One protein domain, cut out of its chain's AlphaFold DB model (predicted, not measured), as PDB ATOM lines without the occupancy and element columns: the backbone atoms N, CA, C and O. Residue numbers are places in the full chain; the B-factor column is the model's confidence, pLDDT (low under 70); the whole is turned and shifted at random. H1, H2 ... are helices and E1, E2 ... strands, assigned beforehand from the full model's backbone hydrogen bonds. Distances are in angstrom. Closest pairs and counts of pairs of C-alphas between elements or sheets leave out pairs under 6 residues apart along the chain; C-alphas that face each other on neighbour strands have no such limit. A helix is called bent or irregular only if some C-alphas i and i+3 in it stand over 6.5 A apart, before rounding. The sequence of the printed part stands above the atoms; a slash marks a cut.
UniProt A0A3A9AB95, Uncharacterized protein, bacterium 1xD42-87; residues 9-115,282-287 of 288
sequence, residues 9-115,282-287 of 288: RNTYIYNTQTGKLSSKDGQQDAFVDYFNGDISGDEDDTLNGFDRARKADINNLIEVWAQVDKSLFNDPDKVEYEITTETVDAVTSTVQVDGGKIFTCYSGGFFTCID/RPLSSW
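This is residues 9 to 115 and 282 to 287 of the 288 residues of an uncharacterized protein of bacterium 1xD42-87 (UniProt A0A3A9AB95). A strongly twisted sheet of five strands makes one layer, and the long helix H2 packs slantwise over one of its faces. The short helix H1 sits by the edge strand E2, and the short helix H3 follows E5 away from the sheet. The printed part has 113 residues, with three named helices and five named strands in the order E1 E2 H1 H2 E3 E4 E5 H3. The sheet's order is E2 E1 E3 E4 E5, all antiparallel, and the class is mixed, helices and strands. The whole is compact, with a radius of gyration of the C-alphas of 14.5 A, and its outline is elongated, with spans of 48 by 30 by 20 A.

Find C-alpha 9 at (2.253, 32.100, 9.827); from there E1, residues 9 to 15, runs 19.6 A. E2 is residues 21 to 23 and H1 residues 30 to 36. At C-alpha 49, (16.455, 35.783, 4.949), H2 begins; it is residues 49 to 68, 27.1 A long, with a kink of 31 degrees near residue 62. H2 is neither bent nor irregular, but only just: C-alphas 63 and 66 are 6.3 A apart. E3 is residues 80 to 87, 22.8 A; E4 is residues 92 to 97, 17.4 A; E5 is residues 102 to 106. H3, residues 108 to 113, ends at C-alpha 113, (24.752, 44.019, 12.864).

Begin with the sheet, where E1 and E2 form a hairpin, with N 22 and O 13 at 2.8 A. E1 and E3 are antiparallel at 154 degrees, with N 12 and O 83 at 2.8 A. E3 E4 E5 form a meander, each strand the antiparallel neighbour of the one before; look at N 84 and O 96, 2.8 A, and N 103 and O 95, 2.8 A. H1 and H2 on one face of the sheet make two layers. H2 lies over E3 and E4 at a height over the sheet of 8.1 A, and stands at 47 degrees to E3 on the local plane; its closest C-alphas to E4 are those of Ile 58 and Val 95, 7.1 A. The closest C-alphas of H1 and E2 are those of Val 32 and Leu 21, 5.9 A. H1 and H2 are close but not clearly touching, the closest C-alphas being those of Phe 35 and Lys 55, 6.0 A. E2, H1 H2 and E3 form a split strand-helix-strand unit, two strands of one sheet that are not neighbours, with helices between them along the chain and E1 between them in the sheet, and its crossover is left-handed. H3 is not on the sheet and is apart from H2. In H1 every O i to N i+4 pair is within hydrogen-bond range; in H2 14 of 16 are, and in H3 0 of 2, beside 3 of 3 O i to N i+3 pairs.

The C-alphas of Asp 77 and Asp 115, the two farthest apart, are 51.1 A from each other. Residues 116 to 281 are not printed, and C-alphas 115 and 282 are 20.9 A apart across the cut. The links from H1 to H2 and from H2 to E3 are long. The mean pLDDT of the printed part is 92.3, and no printed residue is under 70.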
ATOM      1  N   ARG A   9       2.588  33.381   9.210       93.50
ATOM      2  CA  ARG A   9       2.253  32.100   9.827       93.50
ATOM      3  C   ARG A   9       1.984  31.079   8.733       93.50
ATOM      4  O   ARG A   9       1.073  31.267   7.934       93.50
ATOM      5  N   ASN A  10       2.760  30.005   8.726       92.25
ATOM      6  CA  ASN A  10       2.716  28.980   7.689       92.25
ATOM      7  C   ASN A  10       2.573  27.600   8.318       92.25
ATOM      8  O   ASN A  10       3.123  27.354   9.391       92.25
ATOM      9  N   THR A  11       1.857  26.705   7.644       95.00
ATOM     10  CA  THR A  11       1.641  25.333   8.103       95.00
ATOM     11  C   THR A  11       1.958  24.364   6.975       95.00
ATOM     12  O   THR A  11       1.396  24.464   5.886       95.00
ATOM     13  N   TYR A  12       2.827  23.405   7.270       95.69
ATOM     14  CA  TYR A  12       3.337  22.406   6.340       95.69
ATOM     15  C   TYR A  12       3.031  21.002   6.851       95.69
ATOM     16  O   TYR A  12       2.877  20.794   8.055       95.69
ATOM     17  N   ILE A  13       2.990  20.033   5.941       96.38
ATOM     18  CA  ILE A  13       2.974  18.612   6.281       96.38
ATOM     19  C   ILE A  13       4.402  18.088   6.167       96.38
ATOM     20  O   ILE A  13       5.006  18.164   5.103       96.38
ATOM     21  N   TYR A  14       4.949  17.581   7.265       95.94
ATOM     22  CA  TYR A  14       6.270  16.971   7.332       95.94
ATOM     23  C   TYR A  14       6.162  15.454   7.325       95.94
ATOM     24  O   TYR A  14       5.508  14.876   8.193       95.94
ATOM     25  N   ASN A  15       6.835  14.809   6.375       95.50
ATOM     26  CA  ASN A  15       6.886  13.358   6.270       95.50
ATOM     27  C   ASN A  15       8.187  12.820   6.889       95.50
ATOM     28  O   ASN A  15       9.282  13.077   6.387       95.50
ATOM     29  N   THR A  16       8.073  12.033   7.960       93.00
ATOM     30  CA  THR A  16       9.223  11.520   8.725       93.00
ATOM     31  C   THR A  16      10.041  10.467   7.979       93.00
ATOM     32  O   THR A  16      11.207  10.258   8.307       93.00
ATOM     33  N   GLN A  17       9.468   9.801   6.970       92.56
ATOM     34  CA  GLN A  17      10.177   8.793   6.175       92.56
ATOM     35  C   GLN A  17      11.046   9.425   5.091       92.56
ATOM     36  O   GLN A  17      12.140   8.935   4.814       92.56
ATOM     37  N   THR A  18      10.557  10.488   4.454       94.50
ATOM     38  CA  THR A  18      11.279  11.169   3.371       94.50
ATOM     39  C   THR A  18      12.099  12.355   3.862       94.50
ATOM     40  O   THR A  18      13.017  12.782   3.166       94.50
ATOM     41  N   GLY A  19      11.768  12.900   5.035       93.62
ATOM     42  CA  GLY A  19      12.338  14.142   5.544       93.62
ATOM     43  C   GLY A  19      11.865  15.390   4.794       93.62
ATOM     44  O   GLY A  19      12.446  16.455   4.985       93.62
ATOM     45  N   LYS A  20      10.842  15.277   3.934       96.25
ATOM     46  CA  LYS A  20      10.349  16.371   3.086       96.25
ATOM     47  C   LYS A  20       9.104  17.046   3.659       96.25
ATOM     48  O   LYS A  20       8.312  16.422   4.369       96.25
ATOM     49  N   LEU A  21       8.932  18.317   3.302       96.81
ATOM     50  CA  LEU A  21       7.706  19.081   3.505       96.81
ATOM     51  C   LEU A  21       6.805  19.017   2.267       96.81
ATOM     52  O   LEU A  21       7.283  18.912   1.136       96.81
ATOM     53  N   SER A  22       5.503  19.163   2.483       95.19
ATOM     54  CA  SER A  22       4.524  19.520   1.458       95.19
ATOM     55  C   SER A  22       3.582  20.611   1.968       95.19
ATOM     56  O   SER A  22       3.354  20.747   3.175       95.19
ATOM     57  N   SER A  23       3.015  21.393   1.052       89.81
ATOM     58  CA  SER A  23       1.965  22.356   1.381       89.81
ATOM     59  C   SER A  23       0.697  21.630   1.836       89.81
ATOM     60  O   SER A  23       0.355  20.551   1.343       89.81
ATOM     61  N   LYS A  24      -0.016  22.211   2.804       83.00
ATOM     62  CA  LYS A  24      -1.250  21.617   3.344       83.00
ATOM     63  C   LYS A  24      -2.406  21.640   2.338       83.00
ATOM     64  O   LYS A  24      -3.267  20.766   2.368       83.00
ATOM     65  N   ASP A  25      -2.438  22.642   1.469       83.31
ATOM     66  CA  ASP A  25      -3.456  22.831   0.432       83.31
ATOM     67  C   ASP A  25      -3.054  22.240  -0.932       83.31
ATOM     68  O   ASP A  25      -3.837  22.294  -1.881       83.31
ATOM     69  N   GLY A  26      -1.854  21.657  -1.030       76.44
ATOM     70  CA  GLY A  26      -1.317  21.069  -2.254       76.44
ATOM     71  C   GLY A  26      -0.885  22.090  -3.308       76.44
ATOM     72  O   GLY A  26      -0.594  21.691  -4.438       76.44
ATOM     73  N   GLN A  27      -0.851  23.388  -2.984       83.75
ATOM     74  CA  GLN A  27      -0.329  24.402  -3.899       83.75
ATOM     75  C   GLN A  27       1.197  24.394  -3.937       83.75
ATOM     76  O   GLN A  27       1.859  23.970  -2.990       83.75
ATOM     77  N   GLN A  28       1.760  24.862  -5.051       84.06
ATOM     78  CA  GLN A  28       3.199  25.048  -5.155       84.06
ATOM     79  C   GLN A  28       3.638  26.183  -4.225       84.06
ATOM     80  O   GLN A  28       3.045  27.261  -4.237       84.06
ATOM     81  N   ASP A  29       4.677  25.928  -3.437       91.12
ATOM     82  CA  ASP A  29       5.234  26.863  -2.468       91.12
ATOM     83  C   ASP A  29       6.759  26.858  -2.619       91.12
ATOM     84  O   ASP A  29       7.410  25.834  -2.394       91.12
ATOM     85  N   ALA A  30       7.327  28.007  -2.994       93.31
ATOM     86  CA  ALA A  30       8.764  28.167  -3.194       93.31
ATOM     87  C   ALA A  30       9.566  27.819  -1.931       93.31
ATOM     88  O   ALA A  30      10.667  27.276  -2.026       93.31
ATOM     89  N   PHE A  31       9.018  28.066  -0.734       95.19
ATOM     90  CA  PHE A  31       9.670  27.673   0.511       95.19
ATOM     91  C   PHE A  31       9.737  26.151   0.658       95.19
ATOM     92  O   PHE A  31      10.743  25.637   1.142       95.19
ATOM     93  N   VAL A  32       8.696  25.423   0.245       96.50
ATOM     94  CA  VAL A  32       8.679  23.954   0.293       96.50
ATOM     95  C   VAL A  32       9.716  23.379  -0.671       96.50
ATOM     96  O   VAL A  32      10.518  22.538  -0.256       96.50
ATOM     97  N   ASP A  33       9.753  23.874  -1.910       96.00
ATOM     98  CA  ASP A  33      10.745  23.468  -2.916       96.00
ATOM     99  C   ASP A  33      12.174  23.762  -2.409       96.00
ATOM    100  O   ASP A  33      13.068  22.912  -2.467       96.00
ATOM    101  N   TYR A  34      12.382  24.935  -1.799       96.75
ATOM    102  CA  TYR A  34      13.649  25.320  -1.174       96.75
ATOM    103  C   TYR A  34      14.012  24.449   0.033       96.75
ATOM    104  O   TYR A  34      15.170  24.046   0.187       96.75
ATOM    105  N   PHE A  35      13.060  24.146   0.916       97.12
ATOM    106  CA  PHE A  35      13.280  23.296   2.085       97.12
ATOM    107  C   PHE A  35      13.730  21.900   1.653       97.12
ATOM    108  O   PHE A  35      14.765  21.422   2.122       97.12
ATOM    109  N   ASN A  36      13.006  21.313   0.699       96.69
ATOM    110  CA  ASN A  36      13.237  19.972   0.162       96.69
ATOM    111  C   ASN A  36      14.514  19.848  -0.680       96.69
ATOM    112  O   ASN A  36      14.923  18.726  -0.989       96.69
ATOM    113  N   GLY A  37      15.142  20.975  -1.033       95.44
ATOM    114  CA  GLY A  37      16.342  21.024  -1.865       95.44
ATOM    115  C   GLY A  37      16.061  20.829  -3.353       95.44
ATOM    116  O   GLY A  37      16.977  20.476  -4.092       95.44
ATOM    117  N   ASP A  38      14.813  21.035  -3.778       95.06
ATOM    118  CA  ASP A  38      14.409  20.966  -5.180       95.06
ATOM    119  C   ASP A  38      14.826  22.252  -5.938       95.06
ATOM    120  O   ASP A  38      15.082  22.191  -7.139       95.06
ATOM    121  N   ILE A  39      14.987  23.374  -5.218       94.38
ATOM    122  CA  ILE A  39      15.629  24.617  -5.690       94.38
ATOM    123  C   ILE A  39      16.678  25.133  -4.693       94.38
ATOM    124  O   ILE A  39      16.612  24.865  -3.485       94.38
ATOM    125  N   SER A  40      17.631  25.922  -5.186       92.94
ATOM    126  CA  SER A  40      18.480  26.764  -4.336       92.94
ATOM    127  C   SER A  40      17.747  28.046  -3.936       92.94
ATOM    128  O   SER A  40      16.883  28.543  -4.650       92.94
ATOM    129  N   GLY A  41      18.114  28.629  -2.792       88.12
ATOM    130  CA  GLY A  41      17.466  29.849  -2.299       88.12
ATOM    131  C   GLY A  41      17.660  31.060  -3.218       88.12
ATOM    132  O   GLY A  41      16.812  31.936  -3.251       88.12
ATOM    133  N   ASP A  42      18.758  31.113  -3.977       90.12
ATOM    134  CA  ASP A  42      19.052  32.199  -4.920       90.12
ATOM    135  C   ASP A  42      18.396  32.034  -6.299       90.12
ATOM    136  O   ASP A  42      18.584  32.894  -7.159       90.12
ATOM    137  N   GLU A  43      17.651  30.949  -6.519       90.19
ATOM    138  CA  GLU A  43      16.924  30.689  -7.768       90.19
ATOM    139  C   GLU A  43      15.518  31.313  -7.778       90.19
ATOM    140  O   GLU A  43      14.910  31.401  -8.844       90.19
ATOM    141  N   ASP A  44      15.021  31.785  -6.628       89.69
ATOM    142  CA  ASP A  44      13.697  32.395  -6.487       89.69
ATOM    143  C   ASP A  44      13.767  33.708  -5.684       89.69
ATOM    144  O   ASP A  44      14.139  33.734  -4.510       89.69
ATOM    145  N   ASP A  45      13.384  34.818  -6.321       89.12
ATOM    146  CA  ASP A  45      13.428  36.158  -5.719       89.12
ATOM    147  C   ASP A  45      12.322  36.406  -4.673       89.12
ATOM    148  O   ASP A  45      12.306  37.458  -4.026       89.12
ATOM    149  N   THR A  46      11.387  35.465  -4.499       90.38
ATOM    150  CA  THR A  46      10.382  35.508  -3.427       90.38
ATOM    151  C   THR A  46      10.929  35.020  -2.089       90.38
ATOM    152  O   THR A  46      10.382  35.399  -1.053       90.38
ATOM    153  N   LEU A  47      12.026  34.250  -2.097       94.06
ATOM    154  CA  LEU A  47      12.682  33.749  -0.893       94.06
ATOM    155  C   LEU A  47      13.617  34.801  -0.298       94.06
ATOM    156  O   LEU A  47      14.451  35.380  -0.995       94.06
ATOM    157  N   ASN A  48      13.539  35.003   1.014       94.44
ATOM    158  CA  ASN A  48      14.366  35.974   1.734       94.44
ATOM    159  C   ASN A  48      15.086  35.361   2.952       94.44
ATOM    160  O   ASN A  48      15.058  34.152   3.206       94.44
ATOM    161  N   GLY A  49      15.770  36.204   3.728       94.38
ATOM    162  CA  GLY A  49      16.455  35.783   4.949       94.38
ATOM    163  C   GLY A  49      15.524  35.154   5.991       94.38
ATOM    164  O   GLY A  49      15.942  34.226   6.688       94.38
ATOM    165  N   PHE A  50      14.259  35.581   6.075       95.06
ATOM    166  CA  PHE A  50      13.271  34.956   6.960       95.06
ATOM    167  C   PHE A  50      12.928  33.532   6.531       95.06
ATOM    168  O   PHE A  50      12.790  32.666   7.391       95.06
ATOM    169  N   ASP A  51      12.860  33.250   5.231       95.25
ATOM    170  CA  ASP A  51      12.677  31.886   4.729       95.25
ATOM    171  C   ASP A  51      13.893  31.013   5.050       95.25
ATOM    172  O   ASP A  51      13.758  29.888   5.535       95.25
ATOM    173  N   ARG A  52      15.109  31.547   4.900       94.56
ATOM    174  CA  ARG A  52      16.323  30.845   5.345       94.56
ATOM    175  C   ARG A  52      16.298  30.537   6.846       94.56
ATOM    176  O   ARG A  52      16.670  29.428   7.235       94.56
ATOM    177  N   ALA A  53      15.860  31.479   7.682       94.75
ATOM    178  CA  ALA A  53      15.711  31.251   9.118       94.75
ATOM    179  C   ALA A  53      14.622  30.215   9.424       94.75
ATOM    180  O   ALA A  53      14.886  29.280  10.171       94.75
ATOM    181  N   ARG A  54      13.455  30.291   8.771       95.62
ATOM    182  CA  ARG A  54      12.376  29.302   8.915       95.62
ATOM    183  C   ARG A  54      12.861  27.891   8.582       95.62
ATOM    184  O   ARG A  54      12.578  26.954   9.324       95.62
ATOM    185  N   LYS A  55      13.632  27.729   7.500       96.12
ATOM    186  CA  LYS A  55      14.255  26.445   7.144       96.12
ATOM    187  C   LYS A  55      15.185  25.947   8.254       96.12
ATOM    188  O   LYS A  55      15.109  24.780   8.629       96.12
ATOM    189  N   ALA A  56      16.033  26.823   8.795       95.19
ATOM    190  CA  ALA A  56      16.929  26.477   9.897       95.19
ATOM    191  C   ALA A  56      16.165  26.096  11.178       95.19
ATOM    192  O   ALA A  56      16.539  25.125  11.832       95.19
ATOM    193  N   ASP A  57      15.083  26.800  11.507       95.69
ATOM    194  CA  ASP A  57      14.248  26.526  12.679       95.69
ATOM    195  C   ASP A  57      13.557  25.159  12.582       95.69
ATOM    196  O   ASP A  57      13.589  24.380  13.538       95.69
ATOM    197  N   ILE A  58      12.983  24.831  11.417       96.38
ATOM    198  CA  ILE A  58      12.374  23.516  11.164       96.38
ATOM    199  C   ILE A  58      13.441  22.412  11.219       96.38
ATOM    200  O   ILE A  58      13.230  21.392  11.873       96.38
ATOM    201  N   ASN A  59      14.611  22.619  10.607       95.88
ATOM    202  CA  ASN A  59      15.705  21.646  10.682       95.88
ATOM    203  C   ASN A  59      16.188  21.442  12.121       95.88
ATOM    204  O   ASN A  59      16.368  20.309  12.549       95.88
ATOM    205  N   ASN A  60      16.335  22.511  12.907       93.81
ATOM    206  CA  ASN A  60      16.732  22.415  14.310       93.81
ATOM    207  C   ASN A  60      15.685  21.660  15.149       93.81
ATOM    208  O   ASN A  60      16.037  20.857  16.018       93.81
ATOM    209  N   LEU A  61      14.391  21.866  14.876       93.81
ATOM    210  CA  LEU A  61      13.319  21.081  15.489       93.81
ATOM    211  C   LEU A  61      13.489  19.577  15.202       93.81
ATOM    212  O   LEU A  61      13.417  18.762  16.123       93.81
ATOM    213  N   ILE A  62      13.719  19.219  13.938       92.50
ATOM    214  CA  ILE A  62      13.810  17.827  13.476       92.50
ATOM    215  C   ILE A  62      15.105  17.153  13.952       92.50
ATOM    216  O   ILE A  62      15.075  16.040  14.469       92.50
ATOM    217  N   GLU A  63      16.250  17.807  13.784       91.00
ATOM    218  CA  GLU A  63      17.566  17.192  13.979       91.00
ATOM    219  C   GLU A  63      18.035  17.244  15.435       91.00
ATOM    220  O   GLU A  63      18.723  16.331  15.896       91.00
ATOM    221  N   VAL A  64      17.663  18.294  16.173       90.62
ATOM    222  CA  VAL A  64      18.141  18.525  17.542       90.62
ATOM    223  C   VAL A  64      17.028  18.284  18.549       90.62
ATOM    224  O   VAL A  64      17.168  17.439  19.438       90.62
ATOM    225  N   TRP A  65      15.903  18.989  18.430       88.75
ATOM    226  CA  TRP A  65      14.863  18.917  19.458       88.75
ATOM    227  C   TRP A  65      14.152  17.571  19.502       88.75
ATOM    228  O   TRP A  65      13.861  17.110  20.603       88.75
ATOM    229  N   ALA A  66      13.954  16.890  18.370       87.56
ATOM    230  CA  ALA A  66      13.395  15.536  18.365       87.56
ATOM    231  C   ALA A  66      14.290  14.505  19.083       87.56
ATOM    232  O   ALA A  66      13.799  13.501  19.597       87.56
ATOM    233  N   GLN A  67      15.601  14.760  19.184       87.44
ATOM    234  CA  GLN A  67      16.518  13.907  19.951       87.44
ATOM    235  C   GLN A  67      16.401  14.145  21.463       87.44
ATOM    236  O   GLN A  67      16.595  13.223  22.260       87.44
ATOM    237  N   VAL A  68      16.086  15.382  21.859       88.50
ATOM    238  CA  VAL A  68      15.919  15.783  23.263       88.50
ATOM    239  C   VAL A  68      14.529  15.403  23.773       88.50
ATOM    240  O   VAL A  68      14.394  14.815  24.845       88.50
ATOM    241  N   ASP A  69      13.498  15.717  22.998       87.62
ATOM    242  CA  ASP A  69      12.105  15.416  23.290       87.62
ATOM    243  C   ASP A  69      11.617  14.288  22.382       87.62
ATOM    244  O   ASP A  69      11.038  14.511  21.322       87.62
ATOM    245  N   LYS A  70      11.826  13.051  22.844       82.81
ATOM    246  CA  LYS A  70      11.430  11.830  22.127       82.81
ATOM    247  C   LYS A  70       9.918  11.673  21.947       82.81
ATOM    248  O   LYS A  70       9.489  10.656  21.418       82.81
ATOM    249  N   SER A  71       9.094  12.595  22.447       84.94
ATOM    250  CA  SER A  71       7.666  12.609  22.117       84.94
ATOM    251  C   SER A  71       7.395  13.234  20.745       84.94
ATOM    252  O   SER A  71       6.367  12.936  20.139       84.94
ATOM    253  N   LEU A  72       8.322  14.045  20.225       87.56
ATOM    254  CA  LEU A  72       8.245  14.583  18.871       87.56
ATOM    255  C   LEU A  72       8.433  13.463  17.848       87.56
ATOM    256  O   LEU A  72       9.376  12.682  17.943       87.56
ATOM    257  N   PHE A  73       7.548  13.419  16.851       88.50
ATOM    258  CA  PHE A  73       7.636  12.497  15.713       88.50
ATOM    259  C   PHE A  73       7.697  11.000  16.082       88.50
ATOM    260  O   PHE A  73       8.278  10.207  15.344       88.50
ATOM    261  N   ASN A  74       7.121  10.603  17.222       84.56
ATOM    262  CA  ASN A  74       7.281   9.256  17.789       84.56
ATOM    263  C   ASN A  74       5.988   8.416  17.810       84.56
ATOM    264  O   ASN A  74       5.905   7.418  18.525       84.56
ATOM    265  N   ASP A  75       4.963   8.812  17.058       87.50
ATOM    266  CA  ASP A  75       3.797   7.957  16.844       87.50
ATOM    267  C   ASP A  75       4.129   6.927  15.739       87.50
ATOM    268  O   ASP A  75       4.393   7.325  14.600       87.50
ATOM    269  N   PRO A  76       4.165   5.615  16.058       82.75
ATOM    270  CA  PRO A  76       4.576   4.571  15.120       82.75
ATOM    271  C   PRO A  76       3.597   4.378  13.955       82.75
ATOM    272  O   PRO A  76       4.000   3.862  12.914       82.75
ATOM    273  N   ASP A  77       2.341   4.800  14.117       89.75
ATOM    274  CA  ASP A  77       1.301   4.689  13.094       89.75
ATOM    275  C   ASP A  77       1.185   5.976  12.254       89.75
ATOM    276  O   ASP A  77       0.409   6.036  11.295       89.75
ATOM    277  N   LYS A  78       1.980   7.006  12.578       92.75
ATOM    278  CA  LYS A  78       1.933   8.325  11.947       92.75
ATOM    279  C   LYS A  78       3.237   8.660  11.229       92.75
ATOM    280  O   LYS A  78       4.305   8.783  11.824       92.75
ATOM    281  N   VAL A  79       3.117   8.881   9.923       93.50
ATOM    282  CA  VAL A  79       4.237   9.257   9.045       93.50
ATOM    283  C   VAL A  79       4.265  10.759   8.756       93.50
ATOM    284  O   VAL A  79       5.321  11.316   8.474       93.50
ATOM    285  N   GLU A  80       3.117  11.426   8.848       95.25
ATOM    286  CA  GLU A  80       2.951  12.828   8.464       95.25
ATOM    287  C   GLU A  80       2.521  13.674   9.652       95.25
ATOM    288  O   GLU A  80       1.551  13.336  10.321       95.25
ATOM    289  N   TYR A  81       3.220  14.778   9.897       94.88
ATOM    290  CA  TYR A  81       3.006  15.676  11.030       94.88
ATOM    291  C   TYR A  81       2.788  17.099  10.537       94.88
ATOM    292  O   TYR A  81       3.458  17.540   9.606       94.88
ATOM    293  N   GLU A  82       1.890  17.848  11.170       95.50
ATOM    294  CA  GLU A  82       1.730  19.263  10.837       95.50
ATOM    295  C   GLU A  82       2.808  20.083  11.546       95.50
ATOM    296  O   GLU A  82       2.880  20.073  12.773       95.50
ATOM    297  N   ILE A  83       3.617  20.830  10.799       95.81
ATOM    298  CA  ILE A  83       4.553  21.812  11.357       95.81
ATOM    299  C   ILE A  83       4.011  23.204  11.061       95.81
ATOM    300  O   ILE A  83       3.880  23.592   9.904       95.81
ATOM    301  N   THR A  84       3.700  23.965  12.108       96.06
ATOM    302  CA  THR A  84       3.301  25.372  11.998       96.06
ATOM    303  C   THR A  84       4.434  26.267  12.470       96.06
ATOM    304  O   THR A  84       4.942  26.089  13.573       96.06
ATOM    305  N   THR A  85       4.807  27.243  11.650       95.69
ATOM    306  CA  THR A  85       5.816  28.255  11.968       95.69
ATOM    307  C   THR A  85       5.188  29.637  12.003       95.69
ATOM    308  O   THR A  85       4.359  29.935  11.143       95.69
ATOM    309  N   GLU A  86       5.621  30.489  12.924       96.19
ATOM    310  CA  GLU A  86       5.226  31.899  12.982       96.19
ATOM    311  C   GLU A  86       6.458  32.784  13.178       96.19
ATOM    312  O   GLU A  86       7.202  32.592  14.139       96.19
ATOM    313  N   THR A  87       6.677  33.750  12.288       95.88
ATOM    314  CA  THR A  87       7.704  34.787  12.467       95.88
ATOM    315  C   THR A  87       7.093  35.917  13.286       95.88
ATOM    316  O   THR A  87       6.316  36.707  12.757       95.88
ATOM    317  N   VAL A  88       7.411  35.990  14.575       95.31
ATOM    318  CA  VAL A  88       6.799  36.957  15.503       95.31
ATOM    319  C   VAL A  88       7.383  38.351  15.292       95.31
ATOM    320  O   VAL A  88       6.648  39.327  15.171       95.31
ATOM    321  N   ASP A  89       8.707  38.433  15.216       94.06
ATOM    322  CA  ASP A  89       9.468  39.649  14.941       94.06
ATOM    323  C   ASP A  89      10.780  39.282  14.226       94.06
ATOM    324  O   ASP A  89      10.997  38.124  13.861       94.06
ATOM    325  N   ALA A  90      11.659  40.260  14.000       93.88
ATOM    326  CA  ALA A  90      12.905  40.047  13.269       93.88
ATOM    327  C   ALA A  90      13.840  39.000  13.907       93.88
ATOM    328  O   ALA A  90      14.636  38.381  13.202       93.88
ATOM    329  N   VAL A  91      13.765  38.803  15.225       94.56
ATOM    330  CA  VAL A  91      14.658  37.925  15.996       94.56
ATOM    331  C   VAL A  91      13.926  36.816  16.747       94.56
ATOM    332  O   VAL A  91      14.574  36.014  17.419       94.56
ATOM    333  N   THR A  92      12.603  36.742  16.639       95.38
ATOM    334  CA  THR A  92      11.771  35.765  17.335       95.38
ATOM    335  C   THR A  92      10.862  35.049  16.349       95.38
ATOM    336  O   THR A  92      10.062  35.666  15.646       95.38
ATOM    337  N   SER A  93      10.917  33.725  16.361       96.12
ATOM    338  CA  SER A  93       9.983  32.860  15.644       96.12
ATOM    339  C   SER A  93       9.473  31.762  16.571       96.12
ATOM    340  O   SER A  93      10.012  31.514  17.653       96.12
ATOM    341  N   THR A  94       8.388  31.109  16.175       96.88
ATOM    342  CA  THR A  94       7.895  29.914  16.853       96.88
ATOM    343  C   THR A  94       7.706  28.775  15.871       96.88
ATOM    344  O   THR A  94       7.388  28.998  14.703       96.88
ATOM    345  N   VAL A  95       7.895  27.553  16.361       96.00
ATOM    346  CA  VAL A  95       7.636  26.316  15.627       96.00
ATOM    347  C   VAL A  95       6.792  25.398  16.501       96.00
ATOM    348  O   VAL A  95       7.068  25.219  17.685       96.00
ATOM    349  N   GLN A  96       5.754  24.811  15.925       94.62
ATOM    350  CA  GLN A  96       4.798  23.954  16.611       94.62
ATOM    351  C   GLN A  96       4.542  22.691  15.794       94.62
ATOM    352  O   GLN A  96       4.415  22.770  14.575       94.62
ATOM    353  N   VAL A  97       4.407  21.547  16.469       94.25
ATOM    354  CA  VAL A  97       4.060  20.261  15.842       94.25
ATOM    355  C   VAL A  97       2.650  19.844  16.256       94.25
ATOM    356  O   VAL A  97       2.347  19.839  17.448       94.25
ATOM    357  N   ASP A  98       1.792  19.516  15.286       92.25
ATOM    358  CA  ASP A  98       0.411  19.022  15.447       92.25
ATOM    359  C   ASP A  98      -0.483  19.859  16.378       92.25
ATOM    360  O   ASP A  98      -1.323  19.335  17.110       92.25
ATOM    361  N   GLY A  99      -0.277  21.177  16.424       86.25
ATOM    362  CA  GLY A  99      -1.008  22.030  17.369       86.25
ATOM    363  C   GLY A  99      -0.668  21.760  18.845       86.25
ATOM    364  O   GLY A  99      -1.319  22.301  19.737       86.25
ATOM    365  N   GLY A 100       0.359  20.951  19.114       86.94
ATOM    366  CA  GLY A 100       0.859  20.616  20.438       86.94
ATOM    367  C   GLY A 100       1.892  21.622  20.940       86.94
ATOM    368  O   GLY A 100       1.660  22.832  20.950       86.94
ATOM    369  N   LYS A 101       3.040  21.109  21.394       86.81
ATOM    370  CA  LYS A 101       4.106  21.904  22.017       86.81
ATOM    371  C   LYS A 101       4.661  22.957  21.054       86.81
ATOM    372  O   LYS A 101       4.945  22.658  19.895       86.81
ATOM    373  N   ILE A 102       4.835  24.171  21.572       91.94
ATOM    374  CA  ILE A 102       5.400  25.314  20.851       91.94
ATOM    375  C   ILE A 102       6.843  25.516  21.316       91.94
ATOM    376  O   ILE A 102       7.117  25.583  22.515       91.94
ATOM    377  N   PHE A 103       7.751  25.623  20.357       93.25
ATOM    378  CA  PHE A 103       9.145  25.989  20.545       93.25
ATOM    379  C   PHE A 103       9.313  27.442  20.127       93.25
ATOM    380  O   PHE A 103       8.871  27.825  19.047       93.25
ATOM    381  N   THR A 104       9.937  28.254  20.976       94.44
ATOM    382  CA  THR A 104      10.306  29.628  20.625       94.44
ATOM    383  C   THR A 104      11.773  29.657  20.231       94.44
ATOM    384  O   THR A 104      12.637  29.261  21.016       94.44
ATOM    385  N   CYS A 105      12.041  30.128  19.021       93.69
ATOM    386  CA  CYS A 105      13.373  30.294  18.472       93.69
ATOM    387  C   CYS A 105      13.790  31.762  18.589       93.69
ATOM    388  O   CYS A 105      13.004  32.673  18.321       93.69
ATOM    389  N   TYR A 106      15.038  31.981  18.996       93.12
ATOM    390  CA  TYR A 106      15.631  33.307  19.121       93.12
ATOM    391  C   TYR A 106      16.833  33.405  18.191       93.12
ATOM    392  O   TYR A 106      17.823  32.694  18.377       93.12
ATOM    393  N   SER A 107      16.761  34.287  17.200       90.81
ATOM    394  CA  SER A 107      17.868  34.524  16.284       90.81
ATOM    395  C   SER A 107      18.907  35.429  16.935       90.81
ATOM    396  O   SER A 107      18.683  36.619  17.140       90.81
ATOM    397  N   GLY A 108      20.094  34.877  17.188       89.38
ATOM    398  CA  GLY A 108      21.288  35.664  17.501       89.38
ATOM    399  C   GLY A 108      21.882  36.383  16.282       89.38
ATOM    400  O   GLY A 108      22.949  36.975  16.393       89.38
ATOM    401  N   GLY A 109      21.234  36.326  15.112       91.31
ATOM    402  CA  GLY A 109      21.746  36.922  13.880       91.31
ATOM    403  C   GLY A 109      21.961  38.431  13.982       91.31
ATOM    404  O   GLY A 109      22.945  38.929  13.454       91.31
ATOM    405  N   PHE A 110      21.134  39.159  14.741       93.06
ATOM    406  CA  PHE A 110      21.289  40.613  14.875       93.06
ATOM    407  C   PHE A 110      22.626  41.038  15.511       93.06
ATOM    408  O   PHE A 110      23.069  42.163  15.288       93.06
ATOM    409  N   PHE A 111      23.322  40.150  16.238       93.31
ATOM    410  CA  PHE A 111      24.667  40.439  16.742       93.31
ATOM    411  C   PHE A 111      25.678  40.695  15.615       93.31
ATOM    412  O   PHE A 111      26.655  41.401  15.841       93.31
ATOM    413  N   THR A 112      25.447  40.189  14.396       93.06
ATOM    414  CA  THR A 112      26.301  40.512  13.239       93.06
ATOM    415  C   THR A 112      26.117  41.947  12.748       93.06
ATOM    416  O   THR A 112      26.920  42.425  11.954       93.06
ATOM    417  N   CYS A 113      25.059  42.628  13.194       93.88
ATOM    418  CA  CYS A 113      24.752  44.019  12.864       93.88
ATOM    419  C   CYS A 113      25.241  45.012  13.933       93.88
ATOM    420  O   CYS A 113      25.001  46.213  13.790       93.88
ATOM    421  N   ILE A 114      25.903  44.519  14.983       93.00
ATOM    422  CA  ILE A 114      26.497  45.329  16.049       93.00
ATOM    423  C   ILE A 114      27.984  45.512  15.759       93.00
ATOM    424  O   ILE A 114      28.704  44.531  15.554       93.00
ATOM    425  N   ASP A 115      28.466  46.755  15.793       89.81
ATOM    426  CA  ASP A 115      29.906  46.989  15.850       89.81
ATOM    427  C   ASP A 115      30.398  46.604  17.260       89.81
ATOM    428  O   ASP A 115      29.870  47.116  18.250       89.81
ATOM    429  N   ARG A 282      15.777  41.112   2.464       93.06
ATOM    430  CA  ARG A 282      16.357  41.045   1.117       93.06
ATOM    431  C   ARG A 282      16.219  39.641   0.526       93.06
ATOM    432  O   ARG A 282      16.407  38.669   1.266       93.06
ATOM    433  N   PRO A 283      15.965  39.522  -0.793       94.06
ATOM    434  CA  PRO A 283      15.952  38.235  -1.476       94.06
ATOM    435  C   PRO A 283      17.253  37.470  -1.255       94.06
ATOM    436  O   PRO A 283      18.327  38.072  -1.268       94.06
ATOM    437  N   LEU A 284      17.191  36.148  -1.110       93.44
ATOM    438  CA  LEU A 284      18.385  35.318  -0.919       93.44
ATOM    439  C   LEU A 284      19.374  35.434  -2.089       93.44
ATOM    440  O   LEU A 284      20.583  35.309  -1.887       93.44
ATOM    441  N   SER A 285      18.885  35.761  -3.287       91.62
ATOM    442  CA  SER A 285      19.705  36.050  -4.466       91.62
ATOM    443  C   SER A 285      20.676  37.225  -4.270       91.62
ATOM    444  O   SER A 285      21.722  37.266  -4.924       91.62
ATOM    445  N   SER A 286      20.400  38.143  -3.334       90.81
ATOM    446  CA  SER A 286      21.240  39.315  -3.055       90.81
ATOM    447  C   SER A 286      22.310  39.099  -1.979       90.81
ATOM    448  O   SER A 286      23.018  40.046  -1.649       90.81
ATOM    449  N   TRP A 287      22.405  37.911  -1.380       84.25
ATOM    450  CA  TRP A 287      23.299  37.629  -0.244       84.25
ATOM    451  C   TRP A 287      24.670  37.069  -0.674       84.25
ATOM    452  O   TRP A 287      25.381  36.485   0.146       84.25
TER     453      TRP A 287